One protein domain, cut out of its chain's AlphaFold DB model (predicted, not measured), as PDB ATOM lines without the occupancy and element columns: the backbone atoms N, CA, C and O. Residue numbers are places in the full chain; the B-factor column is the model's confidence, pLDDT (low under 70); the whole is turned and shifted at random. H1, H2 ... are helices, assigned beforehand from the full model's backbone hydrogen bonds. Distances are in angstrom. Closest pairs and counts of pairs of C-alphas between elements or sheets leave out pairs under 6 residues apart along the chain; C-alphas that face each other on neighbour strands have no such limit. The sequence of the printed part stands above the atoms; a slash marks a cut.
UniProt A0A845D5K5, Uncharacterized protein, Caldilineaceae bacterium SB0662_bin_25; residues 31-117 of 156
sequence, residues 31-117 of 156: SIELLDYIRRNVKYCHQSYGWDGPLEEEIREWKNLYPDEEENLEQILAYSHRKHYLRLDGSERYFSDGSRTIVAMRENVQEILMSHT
ATOM      1  N   SER A  31       3.561  34.612 -39.372       80.88
ATOM      2  CA  SER A  31       3.606  33.888 -38.093       80.88
ATOM      3  C   SER A  31       4.103  32.439 -38.220       80.88
ATOM      4  O   SER A  31       4.820  31.959 -37.343       80.88
ATOM      5  N   ILE A  32       3.767  31.752 -39.318       82.00
ATOM      6  CA  ILE A  32       4.244  30.386 -39.585       82.00
ATOM      7  C   ILE A  32       5.750  30.349 -39.870       82.00
ATOM      8  O   ILE A  32       6.472  29.535 -39.306       82.00
ATOM      9  N   GLU A  33       6.246  31.291 -40.671       88.50
ATOM     10  CA  GLU A  33       7.673  31.402 -40.978       88.50
ATOM     11  C   GLU A  33       8.454  31.826 -39.731       88.50
ATOM     12  O   GLU A  33       9.559  31.346 -39.492       88.50
ATOM     13  N   LEU A  34       7.865  32.703 -38.911       88.69
ATOM     14  CA  LEU A  34       8.442  33.189 -37.665       88.69
ATOM     15  C   LEU A  34       8.748  32.030 -36.708       88.69
ATOM     16  O   LEU A  34       9.846  31.988 -36.157       88.69
ATOM     17  N   LEU A  35       7.840  31.054 -36.568       89.50
ATOM     18  CA  LEU A  35       8.106  29.850 -35.775       89.50
ATOM     19  C   LEU A  35       9.344  29.104 -36.289       89.50
ATOM     20  O   LEU A  35      10.234  28.782 -35.503       89.50
ATOM     21  N   ASP A  36       9.442  28.881 -37.599       90.69
ATOM     22  CA  ASP A  36      10.575  28.176 -38.204       90.69
ATOM     23  C   ASP A  36      11.905  28.912 -38.021       90.69
ATOM     24  O   ASP A  36      12.951  28.275 -37.856       90.69
ATOM     25  N   TYR A  37      11.898  30.247 -38.069       90.50
ATOM     26  CA  TYR A  37      13.084  31.051 -37.774       90.50
ATOM     27  C   TYR A  37      13.501  30.915 -36.307       90.50
ATOM     28  O   TYR A  37      14.662  30.606 -36.035       90.50
ATOM     29  N   ILE A  38      12.557  31.061 -35.371       90.94
ATOM     30  CA  ILE A  38      12.839  30.941 -33.934       90.94
ATOM     31  C   ILE A  38      13.398  29.547 -33.623       90.94
ATOM     32  O   ILE A  38      14.418  29.431 -32.946       90.94
ATOM     33  N   ARG A  39      12.778  28.480 -34.143       91.25
ATOM     34  CA  ARG A  39      13.242  27.099 -33.938       91.25
ATOM     35  C   ARG A  39      14.678  26.904 -34.407       91.25
ATOM     36  O   ARG A  39      15.481  26.321 -33.682       91.25
ATOM     37  N   ARG A  40      15.019  27.405 -35.599       90.62
ATOM     38  CA  ARG A  40      16.383  27.316 -36.147       90.62
ATOM     39  C   ARG A  40      17.398  28.041 -35.267       90.62
ATOM     40  O   ARG A  40      18.429  27.453 -34.949       90.62
ATOM     41  N   ASN A  41      17.093  29.261 -34.840       89.94
ATOM     42  CA  ASN A  41      17.996  30.051 -34.007       89.94
ATOM     43  C   ASN A  41      18.176  29.439 -32.610       89.94
ATOM     44  O   ASN A  41      19.304  29.271 -32.149       89.94
ATOM     45  N   VAL A  42      17.083  29.028 -31.956       87.25
ATOM     46  CA  VAL A  42      17.142  28.385 -30.634       87.25
ATOM     47  C   VAL A  42      17.946  27.087 -30.692       87.25
ATOM     48  O   VAL A  42      18.811  26.885 -29.835       87.25
ATOM     49  N   LYS A  43      17.728  26.252 -31.719       89.31
ATOM     50  CA  LYS A  43      18.528  25.040 -31.958       89.31
ATOM     51  C   LYS A  43      20.000  25.373 -32.127       89.31
ATOM     52  O   LYS A  43      20.828  24.794 -31.434       89.31
ATOM     53  N   TYR A  44      20.325  26.319 -33.004       88.62
ATOM     54  CA  TYR A  44      21.707  26.704 -33.285       88.62
ATOM     55  C   TYR A  44      22.465  27.124 -32.015       88.62
ATOM     56  O   TYR A  44      23.587  26.670 -31.790       88.62
ATOM     57  N   CYS A  45      21.831  27.909 -31.139       85.88
ATOM     58  CA  CYS A  45      22.429  28.345 -29.875       85.88
ATOM     59  C   CYS A  45      22.696  27.199 -28.883       85.88
ATOM     60  O   CYS A  45      23.630  27.291 -28.087       85.88
ATOM     61  N   HIS A  46      21.894  26.130 -28.915       86.50
ATOM     62  CA  HIS A  46      21.968  25.045 -27.930       86.50
ATOM     63  C   HIS A  46      22.638  23.767 -28.452       86.50
ATOM     64  O   HIS A  46      23.081  22.936 -27.655       86.50
ATOM     65  N   GLN A  47      22.788  23.629 -29.771       87.19
ATOM     66  CA  GLN A  47      23.312  22.427 -30.418       87.19
ATOM     67  C   GLN A  47      24.721  22.055 -29.931       87.19
ATOM     68  O   GLN A  47      25.042  20.872 -29.812       87.19
ATOM     69  N   SER A  48      25.550  23.046 -29.591       87.38
ATOM     70  CA  SER A  48      26.891  22.842 -29.019       87.38
ATOM     71  C   SER A  48      26.875  22.124 -27.662       87.38
ATOM     72  O   SER A  48      27.858  21.478 -27.300       87.38
ATOM     73  N   TYR A  49      25.754  22.178 -26.940       85.44
ATOM     74  CA  TYR A  49      25.520  21.471 -25.681       85.44
ATOM     75  C   TYR A  49      24.839  20.105 -25.878       85.44
ATOM     76  O   TYR A  49      24.492  19.452 -24.895       85.44
ATOM     77  N   GLY A  50      24.636  19.659 -27.127       87.25
ATOM     78  CA  GLY A  50      23.960  18.396 -27.447       87.25
ATOM     79  C   GLY A  50      22.448  18.425 -27.200       87.25
ATOM     80  O   GLY A  50      21.843  17.379 -26.973       87.25
ATOM     81  N   TRP A  51      21.848  19.617 -27.208       86.75
ATOM     82  CA  TRP A  51      20.450  19.855 -26.869       86.75
ATOM     83  C   TRP A  51      19.809  20.825 -27.867       86.75
ATOM     84  O   TRP A  51      20.415  21.823 -28.234       86.75
ATOM     85  N   ASP A  52      18.569  20.564 -28.282       86.31
ATOM     86  CA  ASP A  52      17.859  21.402 -29.264       86.31
ATOM     87  C   ASP A  52      17.277  22.701 -28.669       86.31
ATOM     88  O   ASP A  52      16.711  23.530 -29.385       86.31
ATOM     89  N   GLY A  53      17.423  22.896 -27.358       87.25
ATOM     90  CA  GLY A  53      16.972  24.085 -26.646       87.25
ATOM     91  C   GLY A  53      15.557  23.968 -26.063       87.25
ATOM     92  O   GLY A  53      14.819  23.021 -26.345       87.25
ATOM     93  N   PRO A  54      15.158  24.953 -25.235       85.00
ATOM     94  CA  PRO A  54      13.934  24.877 -24.431       85.00
ATOM     95  C   PRO A  54      12.663  24.879 -25.286       85.00
ATOM     96  O   PRO A  54      11.665  24.261 -24.930       85.00
ATOM     97  N   LEU A  55      12.719  25.529 -26.451       88.94
ATOM     98  CA  LEU A  55      11.597  25.592 -27.378       88.94
ATOM     99  C   LEU A  55      11.199  24.213 -27.912       88.94
ATOM    100  O   LEU A  55      10.018  23.899 -27.981       88.94
ATOM    101  N   GLU A  56      12.163  23.376 -28.287       90.50
ATOM    102  CA  GLU A  56      11.853  22.072 -28.884       90.50
ATOM    103  C   GLU A  56      11.351  21.068 -27.853       90.50
ATOM    104  O   GLU A  56      10.545  20.201 -28.186       90.50
ATOM    105  N   GLU A  57      11.781  21.197 -26.597       87.81
ATOM    106  CA  GLU A  57      11.189  20.447 -25.490       87.81
ATOM    107  C   GLU A  57       9.721  20.820 -25.304       87.81
ATOM    108  O   GLU A  57       8.871  19.930 -25.251       87.81
ATOM    109  N   GLU A  58       9.414  22.120 -25.288       88.62
ATOM    110  CA  GLU A  58       8.043  22.604 -25.144       88.62
ATOM    111  C   GLU A  58       7.164  22.190 -26.333       88.62
ATOM    112  O   GLU A  58       6.037  21.746 -26.136       88.62
ATOM    113  N   ILE A  59       7.680  22.272 -27.567       91.38
ATOM    114  CA  ILE A  59       6.965  21.813 -28.768       91.38
ATOM    115  C   ILE A  59       6.679  20.315 -28.679       91.38
ATOM    116  O   ILE A  59       5.565  19.888 -28.978       91.38
ATOM    117  N   ARG A  60       7.657  19.507 -28.253       91.56
ATOM    118  CA  ARG A  60       7.486  18.056 -28.107       91.56
ATOM    119  C   ARG A  60       6.428  17.722 -27.059       91.56
ATOM    120  O   ARG A  60       5.595  16.852 -27.288       91.56
ATOM    121  N   GLU A  61       6.451  18.407 -25.922       90.19
ATOM    122  CA  GLU A  61       5.451  18.233 -24.870       90.19
ATOM    123  C   GLU A  61       4.058  18.659 -25.337       90.19
ATOM    124  O   GLU A  61       3.097  17.904 -25.182       90.19
ATOM    125  N   TRP A  62       3.957  19.820 -25.986       92.12
ATOM    126  CA  TRP A  62       2.715  20.313 -26.566       92.12
ATOM    127  C   TRP A  62       2.150  19.331 -27.598       92.12
ATOM    128  O   TRP A  62       0.979  18.971 -27.516       92.12
ATOM    129  N   LYS A  63       2.982  18.801 -28.501       93.88
ATOM    130  CA  LYS A  63       2.569  17.800 -29.498       93.88
ATOM    131  C   LYS A  63       2.072  16.496 -28.892       93.88
ATOM    132  O   LYS A  63       1.154  15.893 -29.436       93.88
ATOM    133  N   ASN A  64       2.637  16.068 -27.768       93.31
ATOM    134  CA  ASN A  64       2.147  14.880 -27.070       93.31
ATOM    135  C   ASN A  64       0.741  15.093 -26.484       93.31
ATOM    136  O   ASN A  64      -0.028  14.141 -26.386       93.31
ATOM    137  N   LEU A  65       0.409  16.326 -26.087       91.69
ATOM    138  CA  LEU A  65      -0.907  16.687 -25.550       91.69
ATOM    139  C   LEU A  65      -1.933  16.985 -26.651       91.69
ATOM    140  O   LEU A  65      -3.119  16.723 -26.461       91.69
ATOM    141  N   TYR A  66      -1.478  17.517 -27.785       93.62
ATOM    142  CA  TYR A  66      -2.304  17.958 -28.909       93.62
ATOM    143  C   TYR A  66      -1.788  17.355 -30.232       93.62
ATOM    144  O   TYR A  66      -1.256  18.077 -31.078       93.62
ATOM    145  N   PRO A  67      -1.901  16.026 -30.424       93.38
ATOM    146  CA  PRO A  67      -1.284  15.338 -31.563       93.38
ATOM    147  C   PRO A  67      -1.867  15.747 -32.921       93.38
ATOM    148  O   PRO A  67      -1.138  15.759 -33.914       93.38
ATOM    149  N   ASP A  68      -3.149  16.114 -32.953       95.38
ATOM    150  CA  ASP A  68      -3.884  16.444 -34.181       95.38
ATOM    151  C   ASP A  68      -3.837  17.944 -34.543       95.38
ATOM    152  O   ASP A  68      -4.288  18.331 -35.618       95.38
ATOM    153  N   GLU A  69      -3.294  18.797 -33.668       92.44
ATOM    154  CA  GLU A  69      -3.209  20.249 -33.884       92.44
ATOM    155  C   GLU A  69      -1.941  20.615 -34.671       92.44
ATOM    156  O   GLU A  69      -0.864  20.064 -34.431       92.44
ATOM    157  N   GLU A  70      -2.025  21.569 -35.600       90.50
ATOM    158  CA  GLU A  70      -0.856  22.063 -36.344       90.50
ATOM    159  C   GLU A  70       0.060  22.932 -35.471       90.50
ATOM    160  O   GLU A  70      -0.396  23.673 -34.605       90.50
ATOM    161  N   GLU A  71       1.379  22.869 -35.697       88.94
ATOM    162  CA  GLU A  71       2.330  23.685 -34.929       88.94
ATOM    163  C   GLU A  71       2.131  25.167 -35.237       88.94
ATOM    164  O   GLU A  71       2.388  25.633 -36.346       88.94
ATOM    165  N   ASN A  72       1.710  25.921 -34.228       86.81
ATOM    166  CA  ASN A  72       1.501  27.352 -34.342       86.81
ATOM    167  C   ASN A  72       2.174  28.082 -33.177       86.81
ATOM    168  O   ASN A  72       1.994  27.726 -32.011       86.81
ATOM    169  N   LEU A  73       2.934  29.134 -33.499       85.75
ATOM    170  CA  LEU A  73       3.678  29.922 -32.516       85.75
ATOM    171  C   LEU A  73       2.783  30.431 -31.378       85.75
ATOM    172  O   LEU A  73       3.173  30.350 -30.215       85.75
ATOM    173  N   GLU A  74       1.588  30.927 -31.697       86.75
ATOM    174  CA  GLU A  74       0.646  31.460 -30.711       86.75
ATOM    175  C   GLU A  74       0.109  30.360 -29.797       86.75
ATOM    176  O   GLU A  74       0.018  30.561 -28.587       86.75
ATOM    177  N   GLN A  75      -0.201  29.181 -30.344       90.62
ATOM    178  CA  GLN A  75      -0.668  28.043 -29.547       90.62
ATOM    179  C   GLN A  75       0.421  27.536 -28.592       90.62
ATOM    180  O   GLN A  75       0.144  27.313 -27.410       90.62
ATOM    181  N   ILE A  76       1.662  27.418 -29.073       90.12
ATOM    182  CA  ILE A  76       2.811  26.995 -28.261       90.12
ATOM    183  C   ILE A  76       3.105  28.037 -27.170       90.12
ATOM    184  O   ILE A  76       3.295  27.681 -26.005       90.12
ATOM    185  N   LEU A  77       3.074  29.333 -27.505       87.38
ATOM    186  CA  LEU A  77       3.219  30.421 -26.532       87.38
ATOM    187  C   LEU A  77       2.110  30.395 -25.484       87.38
ATOM    188  O   LEU A  77       2.390  30.492 -24.290       87.38
ATOM    189  N   ALA A  78       0.854  30.243 -25.906       89.38
ATOM    190  CA  ALA A  78      -0.286  30.170 -25.001       89.38
ATOM    191  C   ALA A  78      -0.157  28.980 -24.046       89.38
ATOM    192  O   ALA A  78      -0.441  29.106 -22.852       89.38
ATOM    193  N   TYR A  79       0.309  27.838 -24.547       89.56
ATOM    194  CA  TYR A  79       0.611  26.674 -23.732       89.56
ATOM    195  C   TYR A  79       1.720  26.955 -22.706       89.56
ATOM    196  O   TYR A  79       1.476  26.782 -21.510       89.56
ATOM    197  N   SER A  80       2.878  27.476 -23.131       87.38
ATOM    198  CA  SER A  80       3.993  27.787 -22.219       87.38
ATOM    199  C   SER A  80       3.591  28.837 -21.169       87.38
ATOM    200  O   SER A  80       3.903  28.694 -19.986       87.38
ATOM    201  N   HIS A  81       2.798  29.848 -21.553       86.19
ATOM    202  CA  HIS A  81       2.229  30.833 -20.629       86.19
ATOM    203  C   HIS A  81       1.319  30.194 -19.575       86.19
ATOM    204  O   HIS A  81       1.472  30.486 -18.388       86.19
ATOM    205  N   ARG A  82       0.390  29.315 -19.978       87.00
ATOM    206  CA  ARG A  82      -0.504  28.610 -19.040       87.00
ATOM    207  C   ARG A  82       0.284  27.700 -18.104       87.00
ATOM    208  O   ARG A  82       0.055  27.736 -16.899       87.00
ATOM    209  N   LYS A  83       1.226  26.924 -18.643       84.25
ATOM    210  CA  LYS A  83       2.082  26.018 -17.871       84.25
ATOM    211  C   LYS A  83       2.893  26.774 -16.819       84.25
ATOM    212  O   LYS A  83       2.919  26.369 -15.659       84.25
ATOM    213  N   HIS A  84       3.489  27.903 -17.208       80.38
ATOM    214  CA  HIS A  84       4.227  28.771 -16.297       80.38
ATOM    215  C   HIS A  84       3.320  29.400 -15.230       80.38
ATOM    216  O   HIS A  84       3.645  29.352 -14.047       80.38
ATOM    217  N   TYR A  85       2.160  29.938 -15.625       81.44
ATOM    218  CA  TYR A  85       1.195  30.540 -14.699       81.44
ATOM    219  C   TYR A  85       0.698  29.544 -13.640       81.44
ATOM    220  O   TYR A  85       0.603  29.885 -12.463       81.44
ATOM    221  N   LEU A  86       0.418  28.304 -14.053       82.31
ATOM    222  CA  LEU A  86      -0.085  27.236 -13.185       82.31
ATOM    223  C   LEU A  86       1.008  26.511 -12.387       82.31
ATOM    224  O   LEU A  86       0.672  25.677 -11.551       82.31
ATOM    225  N   ARG A  87       2.292  26.825 -12.616       74.06
ATOM    226  CA  ARG A  87       3.445  26.190 -11.952       74.06
ATOM    227  C   ARG A  87       3.461  24.656 -12.069       74.06
ATOM    228  O   ARG A  87       3.762  23.957 -11.109       74.06
ATOM    229  N   LEU A  88       3.117  24.122 -13.242       66.56
ATOM    230  CA  LEU A  88       3.127  22.669 -13.490       66.56
ATOM    231  C   LEU A  88       4.563  22.120 -13.594       66.56
ATOM    232  O   LEU A  88       5.487  22.885 -13.858       66.56
ATOM    233  N   ASP A  89       4.770  20.815 -13.408       55.34
ATOM    234  CA  ASP A  89       6.100  20.179 -13.474       55.34
ATOM    235  C   ASP A  89       6.885  20.588 -14.743       55.34
ATOM    236  O   ASP A  89       6.328  20.725 -15.833       55.34
ATOM    237  N   GLY A  90       8.184  20.874 -14.592       53.81
ATOM    238  CA  GLY A  90       9.005  21.521 -15.633       53.81
ATOM    239  C   GLY A  90       8.973  23.059 -15.613       53.81
ATOM    240  O   GLY A  90       9.845  23.691 -16.205       53.81
ATOM    241  N   SER A  91       8.049  23.676 -14.866       51.94
ATOM    242  CA  SER A  91       8.068  25.116 -14.539       51.94
ATOM    243  C   SER A  91       9.079  25.485 -13.440       51.94
ATOM    244  O   SER A  91       9.392  26.660 -13.259       51.94
ATOM    245  N   GLU A  92       9.605  24.492 -12.716       48.12
ATOM    246  CA  GLU A  92      10.362  24.695 -11.473       48.12
ATOM    247  C   GLU A  92      11.835  25.099 -11.664       48.12
ATOM    248  O   GLU A  92      12.499  25.510 -10.712       48.12
ATOM    249  N   ARG A  93      12.381  25.061 -12.887       49.28
ATOM    250  CA  ARG A  93      13.743  25.564 -13.158       49.28
ATOM    251  C   ARG A  93      13.726  27.055 -13.512       49.28
ATOM    252  O   ARG A  93      13.944  27.433 -14.659       49.28
ATOM    253  N   TYR A  94      13.465  27.851 -12.474       50.84
ATOM    254  CA  TYR A  94      13.640  29.301 -12.303       50.84
ATOM    255  C   TYR A  94      14.172  30.123 -13.492       50.84
ATOM    256  O   TYR A  94      15.303  29.929 -13.942       50.84
ATOM    257  N   PHE A  95      13.419  31.174 -13.818       47.09
ATOM    258  CA  PHE A  95      13.881  32.558 -13.662       47.09
ATOM    259  C   PHE A  95      12.841  33.307 -12.813       47.09
ATOM    260  O   PHE A  95      11.649  33.013 -12.909       47.09
ATOM    261  N   SER A  96      13.255  34.300 -12.019       54.28
ATOM    262  CA  SER A  96      12.344  35.337 -11.486       54.28
ATOM    263  C   SER A  96      11.582  36.079 -12.596       54.28
ATOM    264  O   SER A  96      10.623  36.795 -12.320       54.28
ATOM    265  N   ASP A  97      12.004  35.856 -13.845       53.97
ATOM    266  CA  ASP A  97      11.699  36.645 -15.027       53.97
ATOM    267  C   ASP A  97      10.828  35.877 -16.053       53.97
ATOM    268  O   ASP A  97      10.453  36.443 -17.080       53.97
ATOM    269  N   GLY A  98      10.460  34.607 -15.793       62.00
ATOM    270  CA  GLY A  98       9.496  33.842 -16.609       62.00
ATOM    271  C   GLY A  98       9.944  32.444 -17.074       62.00
ATOM    272  O   GLY A  98      10.961  31.908 -16.636       62.00
ATOM    273  N   SER A  99       9.157  31.826 -17.968       76.00
ATOM    274  CA  SER A  99       9.507  30.564 -18.656       76.00
ATOM    275  C   SER A  99      10.669  30.774 -19.632       76.00
ATOM    276  O   SER A  99      10.649  31.713 -20.429       76.00
ATOM    277  N   ARG A 100      11.648  29.857 -19.627       78.38
ATOM    278  CA  ARG A 100      12.799  29.862 -20.553       78.38
ATOM    279  C   ARG A 100      12.372  29.880 -22.014       78.38
ATOM    280  O   ARG A 100      12.962  30.602 -22.809       78.38
ATOM    281  N   THR A 101      11.334  29.117 -22.349       84.06
ATOM    282  CA  THR A 101      10.754  29.080 -23.694       84.06
ATOM    283  C   THR A 101      10.209  30.450 -24.084       84.06
ATOM    284  O   THR A 101      10.491  30.929 -25.176       84.06
ATOM    285  N   ILE A 102       9.493  31.118 -23.174       84.12
ATOM    286  CA  ILE A 102       8.916  32.448 -23.419       84.12
ATOM    287  C   ILE A 102      10.019  33.488 -23.628       84.12
ATOM    288  O   ILE A 102       9.921  34.291 -24.554       84.12
ATOM    289  N   VAL A 103      11.063  33.471 -22.795       84.12
ATOM    290  CA  VAL A 103      12.209  34.386 -22.930       84.12
ATOM    291  C   VAL A 103      12.922  34.150 -24.261       84.12
ATOM    292  O   VAL A 103      13.023  35.078 -25.059       84.12
ATOM    293  N   ALA A 104      13.300  32.901 -24.552       84.44
ATOM    294  CA  ALA A 104      13.977  32.545 -25.796       84.44
ATOM    295  C   ALA A 104      13.147  32.926 -27.032       84.44
ATOM    296  O   ALA A 104      13.681  33.481 -27.989       84.44
ATOM    297  N   MET A 105      11.833  32.680 -27.017       86.75
ATOM    298  CA  MET A 105      10.943  33.088 -28.104       86.75
ATOM    299  C   MET A 105      10.911  34.610 -28.270       86.75
ATOM    300  O   MET A 105      11.029  35.085 -29.393       86.75
ATOM    301  N   ARG A 106      10.773  35.385 -27.186       86.88
ATOM    302  CA  ARG A 106      10.696  36.855 -27.256       86.88
ATOM    303  C   ARG A 106      11.971  37.484 -27.801       86.88
ATOM    304  O   ARG A 106      11.878  38.341 -28.674       86.88
ATOM    305  N   GLU A 107      13.128  37.040 -27.321       87.38
ATOM    306  CA  GLU A 107      14.429  37.516 -27.808       87.38
ATOM    307  C   GLU A 107      14.587  37.240 -29.306       87.38
ATOM    308  O   GLU A 107      14.949  38.132 -30.069       87.38
ATOM    309  N   ASN A 108      14.212  36.038 -29.750       90.25
ATOM    310  CA  ASN A 108      14.285  35.676 -31.162       90.25
ATOM    311  C   ASN A 108      13.278  36.443 -32.024       90.25
ATOM    312  O   ASN A 108      13.633  36.880 -33.113       90.25
ATOM    313  N   VAL A 109      12.038  36.645 -31.559       89.38
ATOM    314  CA  VAL A 109      11.064  37.487 -32.273       89.38
ATOM    315  C   VAL A 109      11.627  38.892 -32.440       89.38
ATOM    316  O   VAL A 109      11.619  39.412 -33.550       89.38
ATOM    317  N   GLN A 110      12.161  39.487 -31.373       88.94
ATOM    318  CA  GLN A 110      12.768  40.812 -31.441       88.94
ATOM    319  C   GLN A 110      13.913  40.857 -32.461       88.94
ATOM    320  O   GLN A 110      13.919  41.733 -33.322       88.94
ATOM    321  N   GLU A 111      14.852  39.916 -32.396       90.56
ATOM    322  CA  GLU A 111      15.989  39.846 -33.319       90.56
ATOM    323  C   GLU A 111      15.534  39.702 -34.780       90.56
ATOM    324  O   GLU A 111      16.028  40.399 -35.670       90.56
ATOM    325  N   ILE A 112      14.553  38.836 -35.039       89.56
ATOM    326  CA  ILE A 112      14.000  38.615 -36.376       89.56
ATOM    327  C   ILE A 112      13.319  39.885 -36.890       89.56
ATOM    328  O   ILE A 112      13.592  40.311 -38.009       89.56
ATOM    329  N   LEU A 113      12.472  40.522 -36.079       88.88
ATOM    330  CA  LEU A 113      11.788  41.751 -36.473       88.88
ATOM    331  C   LEU A 113      12.786  42.879 -36.747       88.88
ATOM    332  O   LEU A 113      12.687  43.533 -37.781       88.88
ATOM    333  N   MET A 114      13.787  43.069 -35.885       89.38
ATOM    334  CA  MET A 114      14.817  44.094 -36.080       89.38
ATOM    335  C   MET A 114      15.673  43.837 -37.324       89.38
ATOM    336  O   MET A 114      15.993  44.777 -38.040       89.38
ATOM    337  N   SER A 115      16.032  42.581 -37.600       89.25
ATOM    338  CA  SER A 115      16.870  42.223 -38.754       89.25
ATOM    339  C   SER A 115      16.132  42.263 -40.094       89.25
ATOM    340  O   SER A 115      16.769  42.464 -41.127       89.25
ATOM    341  N   HIS A 116      14.813  42.062 -40.093       89.12
ATOM    342  CA  HIS A 116      14.000  42.061 -41.312       89.12
ATOM    343  C   HIS A 116      13.309  43.400 -41.576       89.12
ATOM    344  O   HIS A 116      12.879  43.631 -42.705       89.12
ATOM    345  N   THR A 117      13.185  44.275 -40.574       90.62
ATOM    346  CA  THR A 117      12.607  45.608 -40.779       90.62
ATOM    347  C   THR A 117      13.580  46.455 -41.606       90.62
ATOM    348  O   THR A 117      14.711  46.679 -41.172       90.62
TER     349      THR A 117
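This is residues 31 to 117 of the 156 residues of an uncharacterized protein of Caldilineaceae bacterium SB0662_bin_25 (UniProt A0A845D5K5). Four helices cluster as two crosses set together: H1 and H4 cross near their middles, H2 and H3 cross at about a right angle, and the first turns of H2 and H4 meet between the two crosses. A long loop, residues 87 to 99, joins H3 to H4, and residues 64 to 70 stick out. The printed part has 87 residues with four named helices, H1 H2 H3 H4 along the chain, and no named strand; the class is all helix. The whole is compact, with a radius of gyration of the C-alphas of 12.8 A and spans of 36 by 31 by 25 A.

H1, residues 31 to 47, touches H4, residues 100 to 116, at a steep tilt of 66 degrees, opposite ways; their closest C-alphas, Ile 38 and Asn 108, are 5.7 A apart. H2, residues 54 to 65, touches H4 with residues 54 to 58 alone; the closest C-alphas are those of Leu 55 and Thr 101, 5.1 A apart. H2 touches H1 too, at Leu 55 and Arg 39, whose C-alphas are the closest at 6.9 A. H3, residues 73 to 86, touches H2 about perpendicular, at 89 degrees, with C-alphas 59 and 76 closest at 6.7 A. H3 touches H1 with residue 73 alone; the closest C-alphas, Leu 35 and Leu 73, are 5.5 A apart. H3 and H4 form a helical hairpin and touch at a shallow tilt of 32 degrees, only just short of steep; their closest C-alphas, Leu 77 and Ile 102, are 6.8 A apart. In H1, H2, H3 and H4 every O i to N i+4 pair is within hydrogen-bond range.

H1 begins at C-alpha 31 (3.606, 33.888, -38.093) and measures 24.1 A, as does H4, which ends at C-alpha 116 (14.000, 42.061, -41.312). H2 measures 17.0 A and H3 19.9 A.

The two C-alphas farthest apart, those of Asp 89 and Thr 117, are 37.9 A apart. The printed part has no cut. The link from H3 to H4 is long, and residues 88 to 98 have pLDDT under 70.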